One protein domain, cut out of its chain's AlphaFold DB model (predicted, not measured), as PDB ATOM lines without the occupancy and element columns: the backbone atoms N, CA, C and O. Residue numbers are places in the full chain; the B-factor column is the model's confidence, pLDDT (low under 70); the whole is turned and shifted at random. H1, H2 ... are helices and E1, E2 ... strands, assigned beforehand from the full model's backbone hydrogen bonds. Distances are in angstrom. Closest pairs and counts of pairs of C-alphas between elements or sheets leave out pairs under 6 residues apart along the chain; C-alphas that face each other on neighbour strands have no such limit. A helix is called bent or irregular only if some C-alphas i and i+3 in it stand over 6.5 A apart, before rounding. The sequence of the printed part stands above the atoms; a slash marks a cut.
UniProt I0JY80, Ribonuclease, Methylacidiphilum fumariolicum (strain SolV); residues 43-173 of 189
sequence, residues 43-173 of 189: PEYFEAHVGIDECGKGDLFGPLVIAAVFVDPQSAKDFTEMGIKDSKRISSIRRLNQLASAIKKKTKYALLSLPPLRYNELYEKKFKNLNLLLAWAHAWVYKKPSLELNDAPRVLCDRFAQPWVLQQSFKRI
ATOM      1  N   PRO A  43      -8.080 -24.174  14.500       80.62
ATOM      2  CA  PRO A  43      -9.013 -23.109  14.868       80.62
ATOM      3  C   PRO A  43      -9.528 -22.323  13.649       80.62
ATOM      4  O   PRO A  43     -10.674 -21.873  13.649       80.62
ATOM      5  N   GLU A  44      -8.737 -22.237  12.577       80.50
ATOM      6  CA  GLU A  44      -9.084 -21.575  11.319       80.50
ATOM      7  C   GLU A  44     -10.301 -22.197  10.609       80.50
ATOM      8  O   GLU A  44     -10.995 -21.525   9.844       80.50
ATOM      9  N   TYR A  45     -10.632 -23.470  10.871       81.25
ATOM     10  CA  TYR A  45     -11.855 -24.076  10.327       81.25
ATOM     11  C   TYR A  45     -13.117 -23.444  10.918       81.25
ATOM     12  O   TYR A  45     -14.153 -23.406  10.247       81.25
ATOM     13  N   PHE A  46     -13.016 -22.937  12.147       83.12
ATOM     14  CA  PHE A  46     -14.123 -22.431  12.956       83.12
ATOM     15  C   PHE A  46     -14.211 -20.904  12.954       83.12
ATOM     16  O   PHE A  46     -15.139 -20.350  13.542       83.12
ATOM     17  N   GLU A  47     -13.289 -20.220  12.271       85.88
ATOM     18  CA  GLU A  47     -13.397 -18.790  11.981       85.88
ATOM     19  C   GLU A  47     -14.695 -18.464  11.241       85.88
ATOM     20  O   GLU A  47     -15.244 -19.304  10.522       85.88
ATOM     21  N   ALA A  48     -15.166 -17.225  11.392       87.44
ATOM     22  CA  ALA A  48     -16.419 -16.766  10.815       87.44
ATOM     23  C   ALA A  48     -16.485 -17.012   9.295       87.44
ATOM     24  O   ALA A  48     -15.649 -16.539   8.522       87.44
ATOM     25  N   HIS A  49     -17.492 -17.761   8.856       87.31
ATOM     26  CA  HIS A  49     -17.689 -18.136   7.462       87.31
ATOM     27  C   HIS A  49     -19.173 -18.314   7.123       87.31
ATOM     28  O   HIS A  49     -20.041 -18.341   7.991       87.31
ATOM     29  N   VAL A  50     -19.484 -18.441   5.837       88.06
ATOM     30  CA  VAL A  50     -20.813 -18.807   5.344       88.06
ATOM     31  C   VAL A  50     -20.718 -20.145   4.623       88.06
ATOM     32  O   VAL A  50     -20.016 -20.258   3.623       88.06
ATOM     33  N   GLY A  51     -21.442 -21.147   5.116       89.88
ATOM     34  CA  GLY A  51     -21.645 -22.414   4.417       89.88
ATOM     35  C   GLY A  51     -22.826 -22.313   3.455       89.88
ATOM     36  O   GLY A  51     -23.883 -21.812   3.847       89.88
ATOM     37  N   ILE A  52     -22.664 -22.767   2.212       91.38
ATOM     38  CA  ILE A  52     -23.709 -22.756   1.180       91.38
ATOM     39  C   ILE A  52     -23.821 -24.133   0.536       91.38
ATOM     40  O   ILE A  52     -22.819 -24.677   0.077       91.38
ATOM     41  N   ASP A  53     -25.044 -24.647   0.457       92.88
ATOM     42  CA  ASP A  53     -25.345 -25.958  -0.120       92.88
ATOM     43  C   ASP A  53     -26.699 -25.951  -0.851       92.88
ATOM     44  O   ASP A  53     -27.559 -25.093  -0.592       92.88
ATOM     45  N   GLU A  54     -26.887 -26.910  -1.757       93.75
ATOM     46  CA  GLU A  54     -28.093 -27.086  -2.558       93.75
ATOM     47  C   GLU A  54     -28.738 -28.474  -2.428       93.75
ATOM     48  O   GLU A  54     -28.092 -29.504  -2.259       93.75
ATOM     49  N   CYS A  55     -30.059 -28.520  -2.588       92.81
ATOM     50  CA  CYS A  55     -30.837 -29.752  -2.671       92.81
ATOM     51  C   CYS A  55     -31.830 -29.668  -3.838       92.81
ATOM     52  O   CYS A  55     -32.333 -28.589  -4.148       92.81
ATOM     53  N   GLY A  56     -32.111 -30.793  -4.497       91.88
ATOM     54  CA  GLY A  56     -33.037 -30.857  -5.637       91.88
ATOM     55  C   GLY A  56     -32.393 -30.740  -7.023       91.88
ATOM     56  O   GLY A  56     -33.096 -30.790  -8.025       91.88
ATOM     57  N   LYS A  57     -31.059 -30.630  -7.127       88.94
ATOM     58  CA  LYS A  57     -30.329 -30.526  -8.413       88.94
ATOM     59  C   LYS A  57     -30.547 -31.725  -9.357       88.94
ATOM     60  O   LYS A  57     -30.407 -31.573 -10.568       88.94
ATOM     61  N   GLY A  58     -30.848 -32.903  -8.812       86.25
ATOM     62  CA  GLY A  58     -31.083 -34.139  -9.571       86.25
ATOM     63  C   GLY A  58     -32.504 -34.686  -9.457       86.25
ATOM     64  O   GLY A  58     -32.782 -35.746 -10.014       86.25
ATOM     65  N   ASP A  59     -33.387 -33.990  -8.743       89.12
ATOM     66  CA  ASP A  59     -34.745 -34.468  -8.519       89.12
ATOM     67  C   ASP A  59     -35.624 -34.102  -9.716       89.12
ATOM     68  O   ASP A  59     -35.651 -32.959 -10.169       89.12
ATOM     69  N   LEU A  60     -36.372 -35.082 -10.230       86.62
ATOM     70  CA  LEU A  60     -37.321 -34.848 -11.324       86.62
ATOM     71  C   LEU A  60     -38.493 -33.959 -10.879       86.62
ATOM     72  O   LEU A  60     -39.060 -33.215 -11.677       86.62
ATOM     73  N   PHE A  61     -38.862 -34.050  -9.599       90.50
ATOM     74  CA  PHE A  61     -39.975 -33.324  -9.007       90.50
ATOM     75  C   PHE A  61     -39.511 -32.500  -7.814       90.50
ATOM     76  O   PHE A  61     -38.688 -32.942  -7.019       90.50
ATOM     77  N   GLY A  62     -40.138 -31.338  -7.640       93.12
ATOM     78  CA  GLY A  62     -39.876 -30.450  -6.515       93.12
ATOM     79  C   GLY A  62     -38.961 -29.276  -6.869       93.12
ATOM     80  O   GLY A  62     -38.509 -29.141  -8.006       93.12
ATOM     81  N   PRO A  63     -38.782 -28.343  -5.923       96.25
ATOM     82  CA  PRO A  63     -37.956 -27.169  -6.138       96.25
ATOM     83  C   PRO A  63     -36.464 -27.497  -6.027       96.25
ATOM     84  O   PRO A  63     -36.059 -28.328  -5.217       96.25
ATOM     85  N   LEU A  64     -35.645 -26.728  -6.741       96.50
ATOM     86  CA  LEU A  64     -34.233 -26.568  -6.401       96.50
ATOM     87  C   LEU A  64     -34.133 -25.583  -5.228       96.50
ATOM     88  O   LEU A  64     -34.604 -24.447  -5.331       96.50
ATOM     89  N   VAL A  65     -33.537 -26.003  -4.117       96.44
ATOM     90  CA  VAL A  65     -33.400 -25.192  -2.901       96.44
ATOM     91  C   VAL A  65     -31.929 -24.969  -2.597       96.44
ATOM     92  O   VAL A  65     -31.166 -25.922  -2.524       96.44
ATOM     93  N   ILE A  66     -31.547 -23.713  -2.381       95.31
ATOM     94  CA  ILE A  66     -30.199 -23.303  -1.987       95.31
ATOM     95  C   ILE A  66     -30.296 -22.638  -0.619       95.31
ATOM     96  O   ILE A  66     -31.161 -21.780  -0.400       95.31
ATOM     97  N   ALA A  67     -29.410 -23.014   0.297       94.06
ATOM     98  CA  ALA A  67     -29.327 -22.452   1.635       94.06
ATOM     99  C   ALA A  67     -27.938 -21.872   1.890       94.06
ATOM    100  O   ALA A  67     -26.945 -22.492   1.537       94.06
ATOM    101  N   ALA A  68     -27.878 -20.709   2.541       92.12
ATOM    102  CA  ALA A  68     -26.651 -20.180   3.125       92.12
ATOM    103  C   ALA A  68     -26.836 -20.027   4.632       92.12
ATOM    104  O   ALA A  68     -27.875 -19.536   5.081       92.12
ATOM    105  N   VAL A  69     -25.831 -20.421   5.400       91.69
ATOM    106  CA  VAL A  69     -25.823 -20.373   6.862       91.69
ATOM    107  C   VAL A  69     -24.536 -19.697   7.301       91.69
ATOM    108  O   VAL A  69     -23.452 -20.123   6.910       91.69
ATOM    109  N   PHE A  70     -24.651 -18.636   8.095       89.94
ATOM    110  CA  PHE A  70     -23.495 -18.034   8.744       89.94
ATOM    111  C   PHE A  70     -23.035 -18.914   9.906       89.94
ATOM    112  O   PHE A  70     -23.856 -19.460  10.642       89.94
ATOM    113  N   VAL A  71     -21.733 -19.051  10.073       88.62
ATOM    114  CA  VAL A  71     -21.114 -19.859  11.113       88.62
ATOM    115  C   VAL A  71     -19.977 -19.046  11.707       88.62
ATOM    116  O   VAL A  71     -19.078 -18.624  10.995       88.62
ATOM    117  N   ASP A  72     -20.024 -18.838  13.010       89.19
ATOM    118  CA  ASP A  72     -18.965 -18.270  13.842       89.19
ATOM    119  C   ASP A  72     -18.430 -19.351  14.806       89.19
ATOM    120  O   ASP A  72     -19.007 -20.444  14.875       89.19
ATOM    121  N   PRO A  73     -17.355 -19.097  15.576       89.06
ATOM    122  CA  PRO A  73     -16.790 -20.117  16.460       89.06
ATOM    123  C   PRO A  73     -17.799 -20.711  17.456       89.06
ATOM    124  O   PRO A  73     -17.765 -21.912  17.740       89.06
ATOM    125  N   GLN A  74     -18.729 -19.896  17.969       89.94
ATOM    126  CA  GLN A  74     -19.726 -20.344  18.940       89.94
ATOM    127  C   GLN A  74     -20.794 -21.232  18.292       89.94
ATOM    128  O   GLN A  74     -21.078 -22.323  18.784       89.94
ATOM    129  N   SER A  75     -21.374 -20.801  17.174       90.62
ATOM    130  CA  SER A  75     -22.355 -21.592  16.429       90.62
ATOM    131  C   SER A  75     -21.731 -22.855  15.845       90.62
ATOM    132  O   SER A  75     -22.384 -23.895  15.858       90.62
ATOM    133  N   ALA A  76     -20.461 -22.830  15.432       88.88
ATOM    134  CA  ALA A  76     -19.758 -24.030  14.996       88.88
ATOM    135  C   ALA A  76     -19.628 -25.061  16.128       88.88
ATOM    136  O   ALA A  76     -19.895 -26.248  15.922       88.88
ATOM    137  N   LYS A  77     -19.288 -24.613  17.345       87.50
ATOM    138  CA  LYS A  77     -19.272 -25.464  18.543       87.50
ATOM    139  C   LYS A  77     -20.653 -26.040  18.837       87.50
ATOM    140  O   LYS A  77     -20.794 -27.259  18.952       87.50
ATOM    141  N   ASP A  78     -21.677 -25.192  18.856       90.19
ATOM    142  CA  ASP A  78     -23.061 -25.614  19.070       90.19
ATOM    143  C   ASP A  78     -23.510 -26.647  18.021       90.19
ATOM    144  O   ASP A  78     -24.229 -27.596  18.334       90.19
ATOM    145  N   PHE A  79     -23.114 -26.470  16.758       89.69
ATOM    146  CA  PHE A  79     -23.486 -27.360  15.660       89.69
ATOM    147  C   PHE A  79     -22.838 -28.734  15.802       89.69
ATOM    148  O   PHE A  79     -23.526 -29.752  15.649       89.69
ATOM    149  N   THR A  80     -21.559 -28.767  16.176       85.12
ATOM    150  CA  THR A  80     -20.842 -30.002  16.500       85.12
ATOM    151  C   THR A  80     -21.493 -30.733  17.673       85.12
ATOM    152  O   THR A  80     -21.774 -31.929  17.566       85.12
ATOM    153  N   GLU A  81     -21.819 -30.029  18.759       86.38
ATOM    154  CA  GLU A  81     -22.471 -30.608  19.944       86.38
ATOM    155  C   GLU A  81     -23.886 -31.128  19.646       86.38
ATOM    156  O   GLU A  81     -24.289 -32.188  20.129       86.38
ATOM    157  N   MET A  82     -24.638 -30.443  18.778       85.75
ATOM    158  CA  MET A  82     -25.940 -30.921  18.296       85.75
ATOM    159  C   MET A  82     -25.832 -32.138  17.362       85.75
ATOM    160  O   MET A  82     -26.855 -32.737  17.002       85.75
ATOM    161  N   GLY A  83     -24.616 -32.521  16.966       83.50
ATOM    162  CA  GLY A  83     -24.363 -33.613  16.042       83.50
ATOM    163  C   GLY A  83     -24.845 -33.299  14.629       83.50
ATOM    164  O   GLY A  83     -25.329 -34.206  13.947       83.50
ATOM    165  N   ILE A  84     -24.754 -32.035  14.205       83.31
ATOM    166  CA  ILE A  84     -24.938 -31.664  12.800       83.31
ATOM    167  C   ILE A  84     -23.780 -32.288  12.020       83.31
ATOM    168  O   ILE A  84     -22.609 -32.040  12.289       83.31
ATOM    169  N   LYS A  85     -24.132 -33.180  11.101       71.94
ATOM    170  CA  LYS A  85     -23.229 -33.940  10.231       71.94
ATOM    171  C   LYS A  85     -23.823 -33.910   8.827       71.94
ATOM    172  O   LYS A  85     -24.897 -33.339   8.639       71.94
ATOM    173  N   ASP A  86     -23.170 -34.581   7.881       66.88
ATOM    174  CA  ASP A  86     -23.728 -34.823   6.548       66.88
ATOM    175  C   ASP A  86     -25.202 -35.260   6.652       66.88
ATOM    176  O   ASP A  86     -25.535 -36.289   7.261       66.88
ATOM    177  N   SER A  87     -26.080 -34.424   6.091       69.44
ATOM    178  CA  SER A  87     -27.536 -34.550   6.175       69.44
ATOM    179  C   SER A  87     -28.022 -35.872   5.581       69.44
ATOM    180  O   SER A  87     -29.017 -36.423   6.053       69.44
ATOM    181  N   LYS A  88     -27.258 -36.459   4.649       71.56
ATOM    182  CA  LYS A  88     -27.521 -37.772   4.040       71.56
ATOM    183  C   LYS A  88     -27.508 -38.917   5.054       71.56
ATOM    184  O   LYS A  88     -28.082 -39.973   4.804       71.56
ATOM    185  N   ARG A  89     -26.873 -38.726   6.215       73.88
ATOM    186  CA  ARG A  89     -26.815 -39.723   7.299       73.88
ATOM    187  C   ARG A  89     -27.966 -39.579   8.302       73.88
ATOM    188  O   ARG A  89     -28.054 -40.373   9.238       73.88
ATOM    189  N   ILE A  90     -28.845 -38.590   8.127       78.25
ATOM    190  CA  ILE A  90     -29.989 -38.322   9.003       78.25
ATOM    191  C   ILE A  90     -31.250 -38.914   8.365       78.25
ATOM    192  O   ILE A  90     -31.880 -38.303   7.511       78.25
ATOM    193  N   SER A  91     -31.656 -40.102   8.810       76.62
ATOM    194  CA  SER A  91     -32.816 -40.815   8.247       76.62
ATOM    195  C   SER A  91     -34.177 -40.352   8.788       76.62
ATOM    196  O   SER A  91     -35.214 -40.641   8.198       76.62
ATOM    197  N   SER A  92     -34.210 -39.638   9.918       88.62
ATOM    198  CA  SER A  92     -35.459 -39.217  10.562       88.62
ATOM    199  C   SER A  92     -35.854 -37.799  10.163       88.62
ATOM    200  O   SER A  92     -35.195 -36.833  10.554       88.62
ATOM    201  N   ILE A  93     -37.003 -37.655   9.494       88.25
ATOM    202  CA  ILE A  93     -37.584 -36.343   9.161       88.25
ATOM    203  C   ILE A  93     -37.833 -35.483  10.409       88.25
ATOM    204  O   ILE A  93     -37.614 -34.273  10.404       88.25
ATOM    205  N   ARG A  94     -38.219 -36.113  11.527       91.88
ATOM    206  CA  ARG A  94     -38.399 -35.426  12.812       91.88
ATOM    207  C   ARG A  94     -37.079 -34.834  13.297       91.88
ATOM    208  O   ARG A  94     -37.059 -33.680  13.723       91.88
ATOM    209  N   ARG A  95     -35.984 -35.599  13.215       89.88
ATOM    210  CA  ARG A  95     -34.650 -35.122  13.603       89.88
ATOM    211  C   ARG A  95     -34.171 -34.007  12.677       89.88
ATOM    212  O   ARG A  95     -33.670 -33.005  13.178       89.88
ATOM    213  N   LEU A  96     -34.377 -34.148  11.369       89.56
ATOM    214  CA  LEU A  96     -34.052 -33.118  10.381       89.56
ATOM    215  C   LEU A  96     -34.758 -31.793  10.712       89.56
ATOM    216  O   LEU A  96     -34.109 -30.756  10.814       89.56
ATOM    217  N   ASN A  97     -36.067 -31.837  10.982       91.12
ATOM    218  CA  ASN A  97     -36.855 -30.654  11.333       91.12
ATOM    219  C   ASN A  97     -36.399 -30.007  12.650       91.12
ATOM    220  O   ASN A  97     -36.345 -28.780  12.753       91.12
ATOM    221  N   GLN A  98     -36.049 -30.817  13.654       92.12
ATOM    222  CA  GLN A  98     -35.499 -30.319  14.917       92.12
ATOM    223  C   GLN A  98     -34.164 -29.600  14.710       92.12
ATOM    224  O   GLN A  98     -33.991 -28.490  15.209       92.12
ATOM    225  N   LEU A  99     -33.248 -30.201  13.945       91.88
ATOM    226  CA  LEU A  99     -31.945 -29.608  13.643       91.88
ATOM    227  C   LEU A  99     -32.089 -28.329  12.820       91.88
ATOM    228  O   LEU A  99     -31.519 -27.307  13.186       91.88
ATOM    229  N   ALA A 100     -32.918 -28.340  11.774       91.94
ATOM    230  CA  ALA A 100     -33.184 -27.157  10.963       91.94
ATOM    231  C   ALA A 100     -33.748 -26.003  11.808       91.94
ATOM    232  O   ALA A 100     -33.320 -24.860  11.662       91.94
ATOM    233  N   SER A 101     -34.678 -26.289  12.726       93.19
ATOM    234  CA  SER A 101     -35.213 -25.288  13.658       93.19
ATOM    235  C   SER A 101     -34.138 -24.752  14.609       93.19
ATOM    236  O   SER A 101     -34.070 -23.546  14.840       93.19
ATOM    237  N   ALA A 102     -33.266 -25.622  15.125       92.31
ATOM    238  CA  ALA A 102     -32.177 -25.225  16.012       92.31
ATOM    239  C   ALA A 102     -31.139 -24.335  15.306       92.31
ATOM    240  O   ALA A 102     -30.776 -23.293  15.849       92.31
ATOM    241  N   ILE A 103     -30.730 -24.684  14.079       92.00
ATOM    242  CA  ILE A 103     -29.805 -23.880  13.258       92.00
ATOM    243  C   ILE A 103     -30.377 -22.478  13.045       92.00
ATOM    244  O   ILE A 103     -29.725 -21.484  13.360       92.00
ATOM    245  N   LYS A 104     -31.635 -22.393  12.594       91.69
ATOM    246  CA  LYS A 104     -32.312 -21.117  12.305       91.69
ATOM    247  C   LYS A 104     -32.421 -20.183  13.512       91.69
ATOM    248  O   LYS A 104     -32.568 -18.982  13.324       91.69
ATOM    249  N   LYS A 105     -32.410 -20.726  14.734       91.69
ATOM    250  CA  LYS A 105     -32.450 -19.941  15.978       91.69
ATOM    251  C   LYS A 105     -31.073 -19.466  16.433       91.69
ATOM    252  O   LYS A 105     -31.003 -18.479  17.155       91.69
ATOM    253  N   LYS A 106     -30.009 -20.183  16.068       89.75
ATOM    254  CA  LYS A 106     -28.644 -19.925  16.546       89.75
ATOM    255  C   LYS A 106     -27.849 -18.997  15.641       89.75
ATOM    256  O   LYS A 106     -26.914 -18.372  16.117       89.75
ATOM    257  N   THR A 107     -28.201 -18.907  14.361       89.62
ATOM    258  CA  THR A 107     -27.428 -18.111  13.409       89.62
ATOM    259  C   THR A 107     -28.280 -17.503  12.300       89.62
ATOM    260  O   THR A 107     -29.444 -17.860  12.088       89.62
ATOM    261  N   LYS A 108     -27.670 -16.574  11.566       89.69
ATOM    262  CA  LYS A 108     -28.216 -15.973  10.356       89.69
ATOM    263  C   LYS A 108     -28.195 -16.975   9.211       89.69
ATOM    264  O   LYS A 108     -27.248 -17.737   9.030       89.69
ATOM    265  N   TYR A 109     -29.251 -16.952   8.411       92.12
ATOM    266  CA  TYR A 109     -29.380 -17.829   7.259       92.12
ATOM    267  C   TYR A 109     -30.191 -17.164   6.150       92.12
ATOM    268  O   TYR A 109     -30.970 -16.233   6.376       92.12
ATOM    269  N   ALA A 110     -30.046 -17.687   4.941       92.12
ATOM    270  CA  ALA A 110     -30.864 -17.332   3.798       92.12
ATOM    271  C   ALA A 110     -31.246 -18.579   3.004       92.12
ATOM    272  O   ALA A 110     -30.542 -19.585   3.018       92.12
ATOM    273  N   LEU A 111     -32.391 -18.501   2.330       94.31
ATOM    274  CA  LEU A 111     -32.932 -19.572   1.504       94.31
ATOM    275  C   LEU A 111     -33.390 -18.986   0.171       94.31
ATOM    276  O   LEU A 111     -34.044 -17.941   0.145       94.31
ATOM    277  N   LEU A 112     -33.100 -19.700  -0.909       95.38
ATOM    278  CA  LEU A 112     -33.718 -19.515  -2.213       95.38
ATOM    279  C   LEU A 112     -34.367 -20.833  -2.612       95.38
ATOM    280  O   LEU A 112     -33.694 -21.851  -2.714       95.38
ATOM    281  N   SER A 113     -35.675 -20.797  -2.841       96.62
ATOM    282  CA  SER A 113     -36.416 -21.916  -3.410       96.62
ATOM    283  C   SER A 113     -36.820 -21.548  -4.830       96.62
ATOM    284  O   SER A 113     -37.439 -20.505  -5.049       96.62
ATOM    285  N   LEU A 114     -36.448 -22.392  -5.787       96.25
ATOM    286  CA  LEU A 114     -36.805 -22.280  -7.193       96.25
ATOM    287  C   LEU A 114     -37.783 -23.408  -7.539       96.25
ATOM    288  O   LEU A 114     -37.352 -24.515  -7.864       96.25
ATOM    289  N   PRO A 115     -39.104 -23.150  -7.484       96.44
ATOM    290  CA  PRO A 115     -40.102 -24.090  -7.979       96.44
ATOM    291  C   PRO A 115     -39.860 -24.431  -9.456       96.44
ATOM    292  O   PRO A 115     -39.364 -23.562 -10.181       96.44
ATOM    293  N   PRO A 116     -40.293 -25.612  -9.939       95.25
ATOM    294  CA  PRO A 116     -40.035 -26.069 -11.308       95.25
ATOM    295  C   PRO A 116     -40.324 -25.022 -12.390       95.25
ATOM    296  O   PRO A 116     -39.497 -24.791 -13.264       95.25
ATOM    297  N   LEU A 117     -41.449 -24.304 -12.285       95.62
ATOM    298  CA  LEU A 117     -41.814 -23.259 -13.246       95.62
ATOM    299  C   LEU A 117     -40.780 -22.121 -13.311       95.62
ATOM    300  O   LEU A 117     -40.391 -21.691 -14.394       95.62
ATOM    301  N   ARG A 118     -40.315 -21.640 -12.151       95.38
ATOM    302  CA  ARG A 118     -39.312 -20.567 -12.064       95.38
ATOM    303  C   ARG A 118     -37.923 -21.057 -12.449       95.38
ATOM    304  O   ARG A 118     -37.187 -20.322 -13.100       95.38
ATOM    305  N   TYR A 119     -37.581 -22.280 -12.054       94.88
ATOM    306  CA  TYR A 119     -36.340 -22.932 -12.450       94.88
ATOM    307  C   TYR A 119     -36.250 -23.033 -13.979       94.88
ATOM    308  O   TYR A 119     -35.293 -22.520 -14.557       94.88
ATOM    309  N   ASN A 120     -37.279 -23.587 -14.630       94.31
ATOM    310  CA  ASN A 120     -37.333 -23.744 -16.086       94.31
ATOM    311  C   ASN A 120     -37.256 -22.388 -16.793       94.31
ATOM    312  O   ASN A 120     -36.462 -22.216 -17.713       94.31
ATOM    313  N   GLU A 121     -38.005 -21.391 -16.312       96.50
ATOM    314  CA  GLU A 121     -37.966 -20.036 -16.865       96.50
ATOM    315  C   GLU A 121     -36.553 -19.430 -16.826       96.50
ATOM    316  O   GLU A 121     -36.070 -18.899 -17.831       96.50
ATOM    317  N   LEU A 122     -35.879 -19.487 -15.673       95.19
ATOM    318  CA  LEU A 122     -34.524 -18.954 -15.524       95.19
ATOM    319  C   LEU A 122     -33.524 -19.735 -16.376       95.19
ATOM    320  O   LEU A 122     -32.661 -19.131 -17.022       95.19
ATOM    321  N   TYR A 123     -33.648 -21.061 -16.386       95.56
ATOM    322  CA  TYR A 123     -32.797 -21.933 -17.175       95.56
ATOM    323  C   TYR A 123     -32.904 -21.594 -18.663       95.56
ATOM    324  O   TYR A 123     -31.899 -21.267 -19.283       95.56
ATOM    325  N   GLU A 124     -34.107 -21.580 -19.232       96.31
ATOM    326  CA  GLU A 124     -34.307 -21.369 -20.668       96.31
ATOM    327  C   GLU A 124     -33.971 -19.944 -21.116       96.31
ATOM    328  O   GLU A 124     -33.329 -19.750 -22.153       96.31
ATOM    329  N   LYS A 125     -34.392 -18.935 -20.340       96.00
ATOM    330  CA  LYS A 125     -34.303 -17.532 -20.765       96.00
ATOM    331  C   LYS A 125     -32.970 -16.867 -20.437       96.00
ATOM    332  O   LYS A 125     -32.594 -15.933 -21.139       96.00
ATOM    333  N   LYS A 126     -32.279 -17.279 -19.365       93.31
ATOM    334  CA  LYS A 126     -31.099 -16.548 -18.857       93.31
ATOM    335  C   LYS A 126     -29.804 -17.342 -18.885       93.31
ATOM    336  O   LYS A 126     -28.780 -16.782 -19.261       93.31
ATOM    337  N   PHE A 127     -29.824 -18.600 -18.450       94.56
ATOM    338  CA  PHE A 127     -28.579 -19.318 -18.161       94.56
ATOM    339  C   PHE A 127     -28.220 -20.367 -19.207       94.56
ATOM    340  O   PHE A 127     -27.054 -20.476 -19.576       94.56
ATOM    341  N   LYS A 128     -29.202 -21.159 -19.657       93.19
ATOM    342  CA  LYS A 128     -29.058 -22.332 -20.542       93.19
ATOM    343  C   LYS A 128     -27.957 -23.312 -20.106       93.19
ATOM    344  O   LYS A 128     -27.430 -24.075 -20.908       93.19
ATOM    345  N   ASN A 129     -27.587 -23.256 -18.829       94.31
ATOM    346  CA  ASN A 129     -26.516 -24.021 -18.219       94.31
ATOM    347  C   ASN A 129     -26.776 -24.097 -16.710       94.31
ATOM    348  O   ASN A 129     -26.859 -23.069 -16.031       94.31
ATOM    349  N   LEU A 130     -26.893 -25.320 -16.191       92.25
ATOM    350  CA  LEU A 130     -27.233 -25.569 -14.790       92.25
ATOM    351  C   LEU A 130     -26.168 -25.022 -13.835       92.25
ATOM    352  O   LEU A 130     -26.500 -24.420 -12.820       92.25
ATOM    353  N   ASN A 131     -24.888 -25.159 -14.177       92.75
ATOM    354  CA  ASN A 131     -23.799 -24.688 -13.326       92.75
ATOM    355  C   ASN A 131     -23.774 -23.157 -13.224       92.75
ATOM    356  O   ASN A 131     -23.464 -22.628 -12.160       92.75
ATOM    357  N   LEU A 132     -24.145 -22.439 -14.292       94.00
ATOM    358  CA  LEU A 132     -24.292 -20.979 -14.242       94.00
ATOM    359  C   LEU A 132     -25.492 -20.557 -13.382       94.00
ATOM    360  O   LEU A 132     -25.382 -19.602 -12.614       94.00
ATOM    361  N   LEU A 133     -26.617 -21.274 -13.484       94.69
ATOM    362  CA  LEU A 133     -27.799 -21.036 -12.650       94.69
ATOM    363  C   LEU A 133     -27.494 -21.284 -11.165       94.69
ATOM    364  O   LEU A 133     -27.851 -20.456 -10.329       94.69
ATOM    365  N   LEU A 134     -26.802 -22.381 -10.841       94.25
ATOM    366  CA  LEU A 134     -26.372 -22.700  -9.476       94.25
ATOM    367  C   LEU A 134     -25.403 -21.648  -8.942       94.25
ATOM    368  O   LEU A 134     -25.624 -21.106  -7.867       94.25
ATOM    369  N   ALA A 135     -24.382 -21.269  -9.709       92.62
ATOM    370  CA  ALA A 135     -23.437 -20.247  -9.270       92.62
ATOM    371  C   ALA A 135     -24.113 -18.894  -9.005       92.62
ATOM    372  O   ALA A 135     -23.812 -18.240  -8.004       92.62
ATOM    373  N   TRP A 136     -25.081 -18.505  -9.841       93.44
ATOM    374  CA  TRP A 136     -25.921 -17.338  -9.580       93.44
ATOM    375  C   TRP A 136     -26.760 -17.498  -8.307       93.44
ATOM    376  O   TRP A 136     -26.810 -16.573  -7.499       93.44
ATOM    377  N   ALA A 137     -27.402 -18.650  -8.112       94.25
ATOM    378  CA  ALA A 137     -28.242 -18.914  -6.950       94.25
ATOM    379  C   ALA A 137     -27.435 -18.886  -5.641       94.25
ATOM    380  O   ALA A 137     -27.863 -18.247  -4.681       94.25
ATOM    381  N   HIS A 138     -26.244 -19.491  -5.615       92.81
ATOM    382  CA  HIS A 138     -25.341 -19.474  -4.458       92.81
ATOM    383  C   HIS A 138     -24.903 -18.047  -4.121       92.81
ATOM    384  O   HIS A 138     -25.010 -17.629  -2.969       92.81
ATOM    385  N   ALA A 139     -24.494 -17.265  -5.127       89.56
ATOM    386  CA  ALA A 139     -24.152 -15.858  -4.933       89.56
ATOM    387  C   ALA A 139     -25.363 -15.054  -4.416       89.56
ATOM    388  O   ALA A 139     -25.258 -14.290  -3.457       89.56
ATOM    389  N   TRP A 140     -26.548 -15.255  -4.998       90.12
ATOM    390  CA  TRP A 140     -27.761 -14.550  -4.586       90.12
ATOM    391  C   TRP A 140     -28.116 -14.821  -3.119       90.12
ATOM    392  O   TRP A 140     -28.390 -13.878  -2.374       90.12
ATOM    393  N   VAL A 141     -28.071 -16.087  -2.686       91.00
ATOM    394  CA  VAL A 141     -28.369 -16.457  -1.294       91.00
ATOM    395  C   VAL A 141     -27.292 -15.930  -0.348       91.00
ATOM    396  O   VAL A 141     -27.640 -15.441   0.723       91.00
ATOM    397  N   TYR A 142     -26.017 -15.935  -0.751       86.25
ATOM    398  CA  TYR A 142     -24.917 -15.350   0.027       86.25
ATOM    399  C   TYR A 142     -25.104 -13.858   0.313       86.25
ATOM    400  O   TYR A 142     -24.748 -13.380   1.393       86.25
ATOM    401  N   LYS A 143     -25.679 -13.102  -0.630       79.06
ATOM    402  CA  LYS A 143     -25.848 -11.650  -0.486       79.06
ATOM    403  C   LYS A 143     -26.668 -11.276   0.753       79.06
ATOM    404  O   LYS A 143     -26.415 -10.249   1.366       79.06
ATOM    405  N   LYS A 144     -27.653 -12.094   1.137       73.56
ATOM    406  CA  LYS A 144     -28.550 -11.747   2.245       73.56
ATOM    407  C   LYS A 144     -27.858 -11.830   3.621       73.56
ATOM    408  O   LYS A 144     -27.922 -10.834   4.331       73.56
ATOM    409  N   PRO A 145     -27.169 -12.924   4.005       62.31
ATOM    410  CA  PRO A 145     -26.431 -12.974   5.266       62.31
ATOM    411  C   PRO A 145     -25.200 -12.060   5.276       62.31
ATOM    412  O   PRO A 145     -24.927 -11.450   6.300       62.31
ATOM    413  N   SER A 146     -24.479 -11.930   4.154       65.81
ATOM    414  CA  SER A 146     -23.243 -11.123   4.096       65.81
ATOM    415  C   SER A 146     -23.477  -9.629   4.328       65.81
ATOM    416  O   SER A 146     -22.698  -8.998   5.031       65.81
ATOM    417  N   LEU A 147     -24.580  -9.069   3.819       58.25
ATOM    418  CA  LEU A 147     -24.934  -7.664   4.055       58.25
ATOM    419  C   LEU A 147     -25.218  -7.341   5.530       58.25
ATOM    420  O   LEU A 147     -25.117  -6.183   5.919       58.25
ATOM    421  N   GLU A 148     -25.583  -8.331   6.349       62.53
ATOM    422  CA  GLU A 148     -25.873  -8.123   7.774       62.53
ATOM    423  C   GLU A 148     -24.624  -8.217   8.665       62.53
ATOM    424  O   GLU A 148     -24.684  -7.829   9.830       62.53
ATOM    425  N   LEU A 149     -23.509  -8.740   8.146       64.25
ATOM    426  CA  LEU A 149     -22.337  -9.085   8.955       64.25
ATOM    427  C   LEU A 149     -21.256  -7.995   8.980       64.25
ATOM    428  O   LEU A 149     -20.329  -8.118   9.770       64.25
ATOM    429  N   ASN A 150     -21.383  -6.928   8.173       58.03
ATOM    430  CA  ASN A 150     -20.429  -5.802   8.047       58.03
ATOM    431  C   ASN A 150     -18.957  -6.188   7.801       58.03
ATOM    432  O   ASN A 150     -18.082  -5.327   7.785       58.03
ATOM    433  N   ASP A 151     -18.710  -7.463   7.546       61.59
ATOM    434  CA  ASP A 151     -17.449  -8.049   7.151       61.59
ATOM    435  C   ASP A 151     -17.766  -9.050   6.035       61.59
ATOM    436  O   ASP A 151     -18.907  -9.516   5.929       61.59
ATOM    437  N   ALA A 152     -16.811  -9.339   5.159       59.94
ATOM    438  CA  ALA A 152     -17.001 -10.292   4.067       59.94
ATOM    439  C   ALA A 152     -16.482 -11.668   4.516       59.94
ATOM    440  O   ALA A 152     -15.333 -12.005   4.226       59.94
ATOM    441  N   PRO A 153     -17.282 -12.482   5.240       69.69
ATOM    442  CA  PRO A 153     -16.798 -13.747   5.765       69.69
ATOM    443  C   PRO A 153     -16.436 -14.693   4.621       69.69
ATOM    444  O   PRO A 153     -17.088 -14.704   3.564       69.69
ATOM    445  N   ARG A 154     -15.432 -15.537   4.883       80.00
ATOM    446  CA  ARG A 154     -15.056 -16.682   4.045       80.00
ATOM    447  C   ARG A 154     -16.303 -17.475   3.641       80.00
ATOM    448  O   ARG A 154     -17.235 -17.617   4.428       80.00
ATOM    449  N   VAL A 155     -16.323 -18.036   2.434       81.62
ATOM    450  CA  VAL A 155     -17.450 -18.847   1.945       81.62
ATOM    451  C   VAL A 155     -16.996 -20.271   1.684       81.62
ATOM    452  O   VAL A 155     -15.980 -20.489   1.029       81.62
ATOM    453  N   LEU A 156     -17.777 -21.230   2.169       85.06
ATOM    454  CA  LEU A 156     -17.591 -22.653   1.932       85.06
ATOM    455  C   LEU A 156     -18.783 -23.182   1.138       85.06
ATOM    456  O   LEU A 156     -19.931 -22.993   1.538       85.06
ATOM    457  N   CYS A 157     -18.519 -23.840   0.015       84.12
ATOM    458  CA  CYS A 157     -19.550 -24.482  -0.795       84.12
ATOM    459  C   CYS A 157     -19.015 -25.725  -1.506       84.12
ATOM    460  O   CYS A 157     -17.829 -25.794  -1.846       84.12
ATOM    461  N   ASP A 158     -19.907 -26.667  -1.804       81.25
ATOM    462  CA  ASP A 158     -19.561 -27.877  -2.543       81.25
ATOM    463  C   ASP A 158     -19.112 -27.582  -3.982       81.25
ATOM    464  O   ASP A 158     -19.572 -26.655  -4.661       81.25
ATOM    465  N   ARG A 159     -18.187 -28.407  -4.489       81.00
ATOM    466  CA  ARG A 159     -17.706 -28.298  -5.870       81.00
ATOM    467  C   ARG A 159     -18.719 -28.863  -6.851       81.00
ATOM    468  O   ARG A 159     -18.647 -30.030  -7.223       81.00
ATOM    469  N   PHE A 160     -19.591 -28.002  -7.365       84.81
ATOM    470  CA  PHE A 160     -20.499 -28.353  -8.463       84.81
ATOM    471  C   PHE A 160     -20.026 -27.880  -9.849       84.81
ATOM    472  O   PHE A 160     -20.564 -28.331 -10.860       84.81
ATOM    473  N   ALA A 161     -19.045 -26.976  -9.916       86.38
ATOM    474  CA  ALA A 161     -18.530 -26.402 -11.158       86.38
ATOM    475  C   ALA A 161     -17.039 -26.046 -11.056       86.38
ATOM    476  O   ALA A 161     -16.424 -26.135  -9.992       86.38
ATOM    477  N   GLN A 162     -16.462 -25.617 -12.182       84.88
ATOM    478  CA  GLN A 162     -15.113 -25.056 -12.200       84.88
ATOM    479  C   GLN A 162     -15.048 -23.788 -11.325       84.88
ATOM    480  O   GLN A 162     -15.985 -22.986 -11.372       84.88
ATOM    481  N   PRO A 163     -13.954 -23.550 -10.571       82.81
ATOM    482  CA  PRO A 163     -13.879 -22.462  -9.586       82.81
ATOM    483  C   PRO A 163     -14.214 -21.074 -10.145       82.81
ATOM    484  O   PRO A 163     -14.894 -20.281  -9.492       82.81
ATOM    485  N   TRP A 164     -13.789 -20.800 -11.380       83.31
ATOM    486  CA  TRP A 164     -14.003 -19.514 -12.044       83.31
ATOM    487  C   TRP A 164     -15.488 -19.180 -12.251       83.31
ATOM    488  O   TRP A 164     -15.852 -18.007 -12.274       83.31
ATOM    489  N   VAL A 165     -16.359 -20.189 -12.362       87.00
ATOM    490  CA  VAL A 165     -17.805 -19.997 -12.557       87.00
ATOM    491  C   VAL A 165     -18.445 -19.372 -11.316       87.00
ATOM    492  O   VAL A 165     -19.221 -18.416 -11.418       87.00
ATOM    493  N   LEU A 166     -18.085 -19.877 -10.131       85.38
ATOM    494  CA  LEU A 166     -18.529 -19.293  -8.868       85.38
ATOM    495  C   LEU A 166     -17.896 -17.917  -8.661       85.38
ATOM    496  O   LEU A 166     -18.619 -16.962  -8.395       85.38
ATOM    497  N   GLN A 167     -16.583 -17.784  -8.873       84.81
ATOM    498  CA  GLN A 167     -15.882 -16.502  -8.720       84.81
ATOM    499  C   GLN A 167     -16.522 -15.385  -9.555       84.81
ATOM    500  O   GLN A 167     -16.776 -14.299  -9.041       84.81
ATOM    501  N   GLN A 168     -16.862 -15.652 -10.820       86.56
ATOM    502  CA  GLN A 168     -17.554 -14.674 -11.663       86.56
ATOM    503  C   GLN A 168     -18.933 -14.285 -11.119       86.56
ATOM    504  O   GLN A 168     -19.340 -13.129 -11.240       86.56
ATOM    505  N   SER A 169     -19.661 -15.230 -10.525       86.88
ATOM    506  CA  SER A 169     -21.009 -14.988 -10.005       86.88
ATOM    507  C   SER A 169     -20.978 -14.174  -8.709       86.88
ATOM    508  O   SER A 169     -21.776 -13.250  -8.558       86.88
ATOM    509  N   PHE A 170     -20.018 -14.448  -7.821       84.50
ATOM    510  CA  PHE A 170     -19.789 -13.682  -6.590       84.50
ATOM    511  C   PHE A 170     -19.226 -12.280  -6.875       84.50
ATOM    512  O   PHE A 170     -19.697 -11.297  -6.303       84.50
ATOM    513  N   LYS A 171     -18.331 -12.144  -7.860       83.94
ATOM    514  CA  LYS A 171     -17.842 -10.836  -8.327       83.94
ATOM    515  C   LYS A 171     -18.975  -9.921  -8.807       83.94
ATOM    516  O   LYS A 171     -19.009  -8.733  -8.508       83.94
ATOM    517  N   ARG A 172     -19.974 -10.469  -9.512       83.94
ATOM    518  CA  ARG A 172     -21.134  -9.692 -10.002       83.94
ATOM    519  C   ARG A 172     -22.003  -9.093  -8.897       83.94
ATOM    520  O   ARG A 172     -22.765  -8.172  -9.177       83.94
ATOM    521  N   ILE A 173     -21.929  -9.616  -7.675       78.88
ATOM    522  CA  ILE A 173     -22.683  -9.094  -6.530       78.88
ATOM    523  C   ILE A 173     -21.823  -8.245  -5.585       78.88
ATOM    524  O   ILE A 173     -22.327  -7.851  -4.536       78.88
TER     525      ILE A 173
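AT A GLANCE: This is residues 43 to 173 of the 189 residues of the protein "Ribonuclease" of Methylacidiphilum fumariolicum (strain SolV) (UniProt I0JY80). A twisted sheet of four strands has one long helix, H4, packed slantwise over one face; H5 packs on H4 rather than on the sheet. H1 and H2 sit at one end of the strands and H3 at the other, while residues 88 to 95, of which 93 to 95 belong to H2, stick out. The printed part has 131 residues, with five named helices and four named strands in the order E1 E2 H1 H2 E3 H3 H4 E4 H5. The sheet order is E3 E2 E1 E4, mixed, and the class is mixed, helices and strands. The whole is compact, with a radius of gyration of the C-alphas of 15.3 A and spans of 44 by 35 by 24 A.

IN THESE COORDINATES: The printed part begins at Pro 43, and E1 takes residues 49 to 55, 20.3 A long, with C-alpha 49 at (-17.689, -18.136, 7.462). E2 takes residues 64 to 71, 22.9 A long. H1 takes residues 73 to 81 and H2 residues 93 to 106, the latter 20.1 A long. E3 takes residues 109 to 114, 16.8 A long. H3 takes residues 116 to 127 and is irregular, but only just: C-alphas 124 and 127 are 6.6 A apart. H4 takes residues 130 to 146, 24.1 A long, with C-alpha 130 at (-27.233, -25.569, -14.790). E4 takes residues 154 to 157, 10.2 A long. H5 takes residues 163 to 171, with C-alpha 171 at (-17.842, -10.836, -8.327).

HOW THE PARTS SIT: The sheet is twisted, with C-alphas up to 4.2 A off its best plane; E3 and E4 are its edge strands. E1 and E2 are a hairpin, antiparallel at 161 degrees, with N 51 and O 69 at 2.9 A. E3 and E2 are antiparallel at 172 degrees, with N 112 and O 66 at 2.9 A. E1 and E4 are parallel at 18 degrees, with N 52 and O 156 at 2.8 A. H4 is on the sheet at a height of 7.3 A, in two layers, a helix on one face of a sheet. It lies over E2 and E1, and only just not over E3, on which 2 of its C-alphas fall; it runs slantwise to the strands, at 37 degrees to E2 on the local plane. E3, H3 H4, E4 form a split strand-helix-strand unit, two strands running the same way with E2 E1 between them in the sheet, and its crossover is right-handed. H4 and H5 touch, closest at the C-alphas of Ala 135 and Leu 166, 5.0 A, at a steep tilt of 45 degrees, the same way. H5 is not on the sheet. H3 touches H4 with residues 122 to 127 alone, closest at the C-alphas of Phe 127 and Leu 133, 5.8 A, about perpendicular at 76 degrees. H3 only grazes the sheet, with residues 116 to 122. H2 only grazes it with residues 103 to 106, and H1 with residues 73 to 79, the latter only just on it with 5 pairs of C-alphas within 10 A. H1 and H2 are close but not clearly touching, with the C-alphas of Ser 75 and Lys 106 the closest at 6.5 A. Every O i to N i+4 pair is within hydrogen-bond range in H1, H2, H3 and H5, and 11 of 13 are in H4.

THE WHOLE: The two C-alphas farthest apart are those of Glu 81 and Lys 125, 44.4 A. The printed part has no cut, and the link from H1 to H2, 11 residues, is long. The mean pLDDT of the printed part is 86.9; it is under 70 at residues 86 to 87 and 145 to 153.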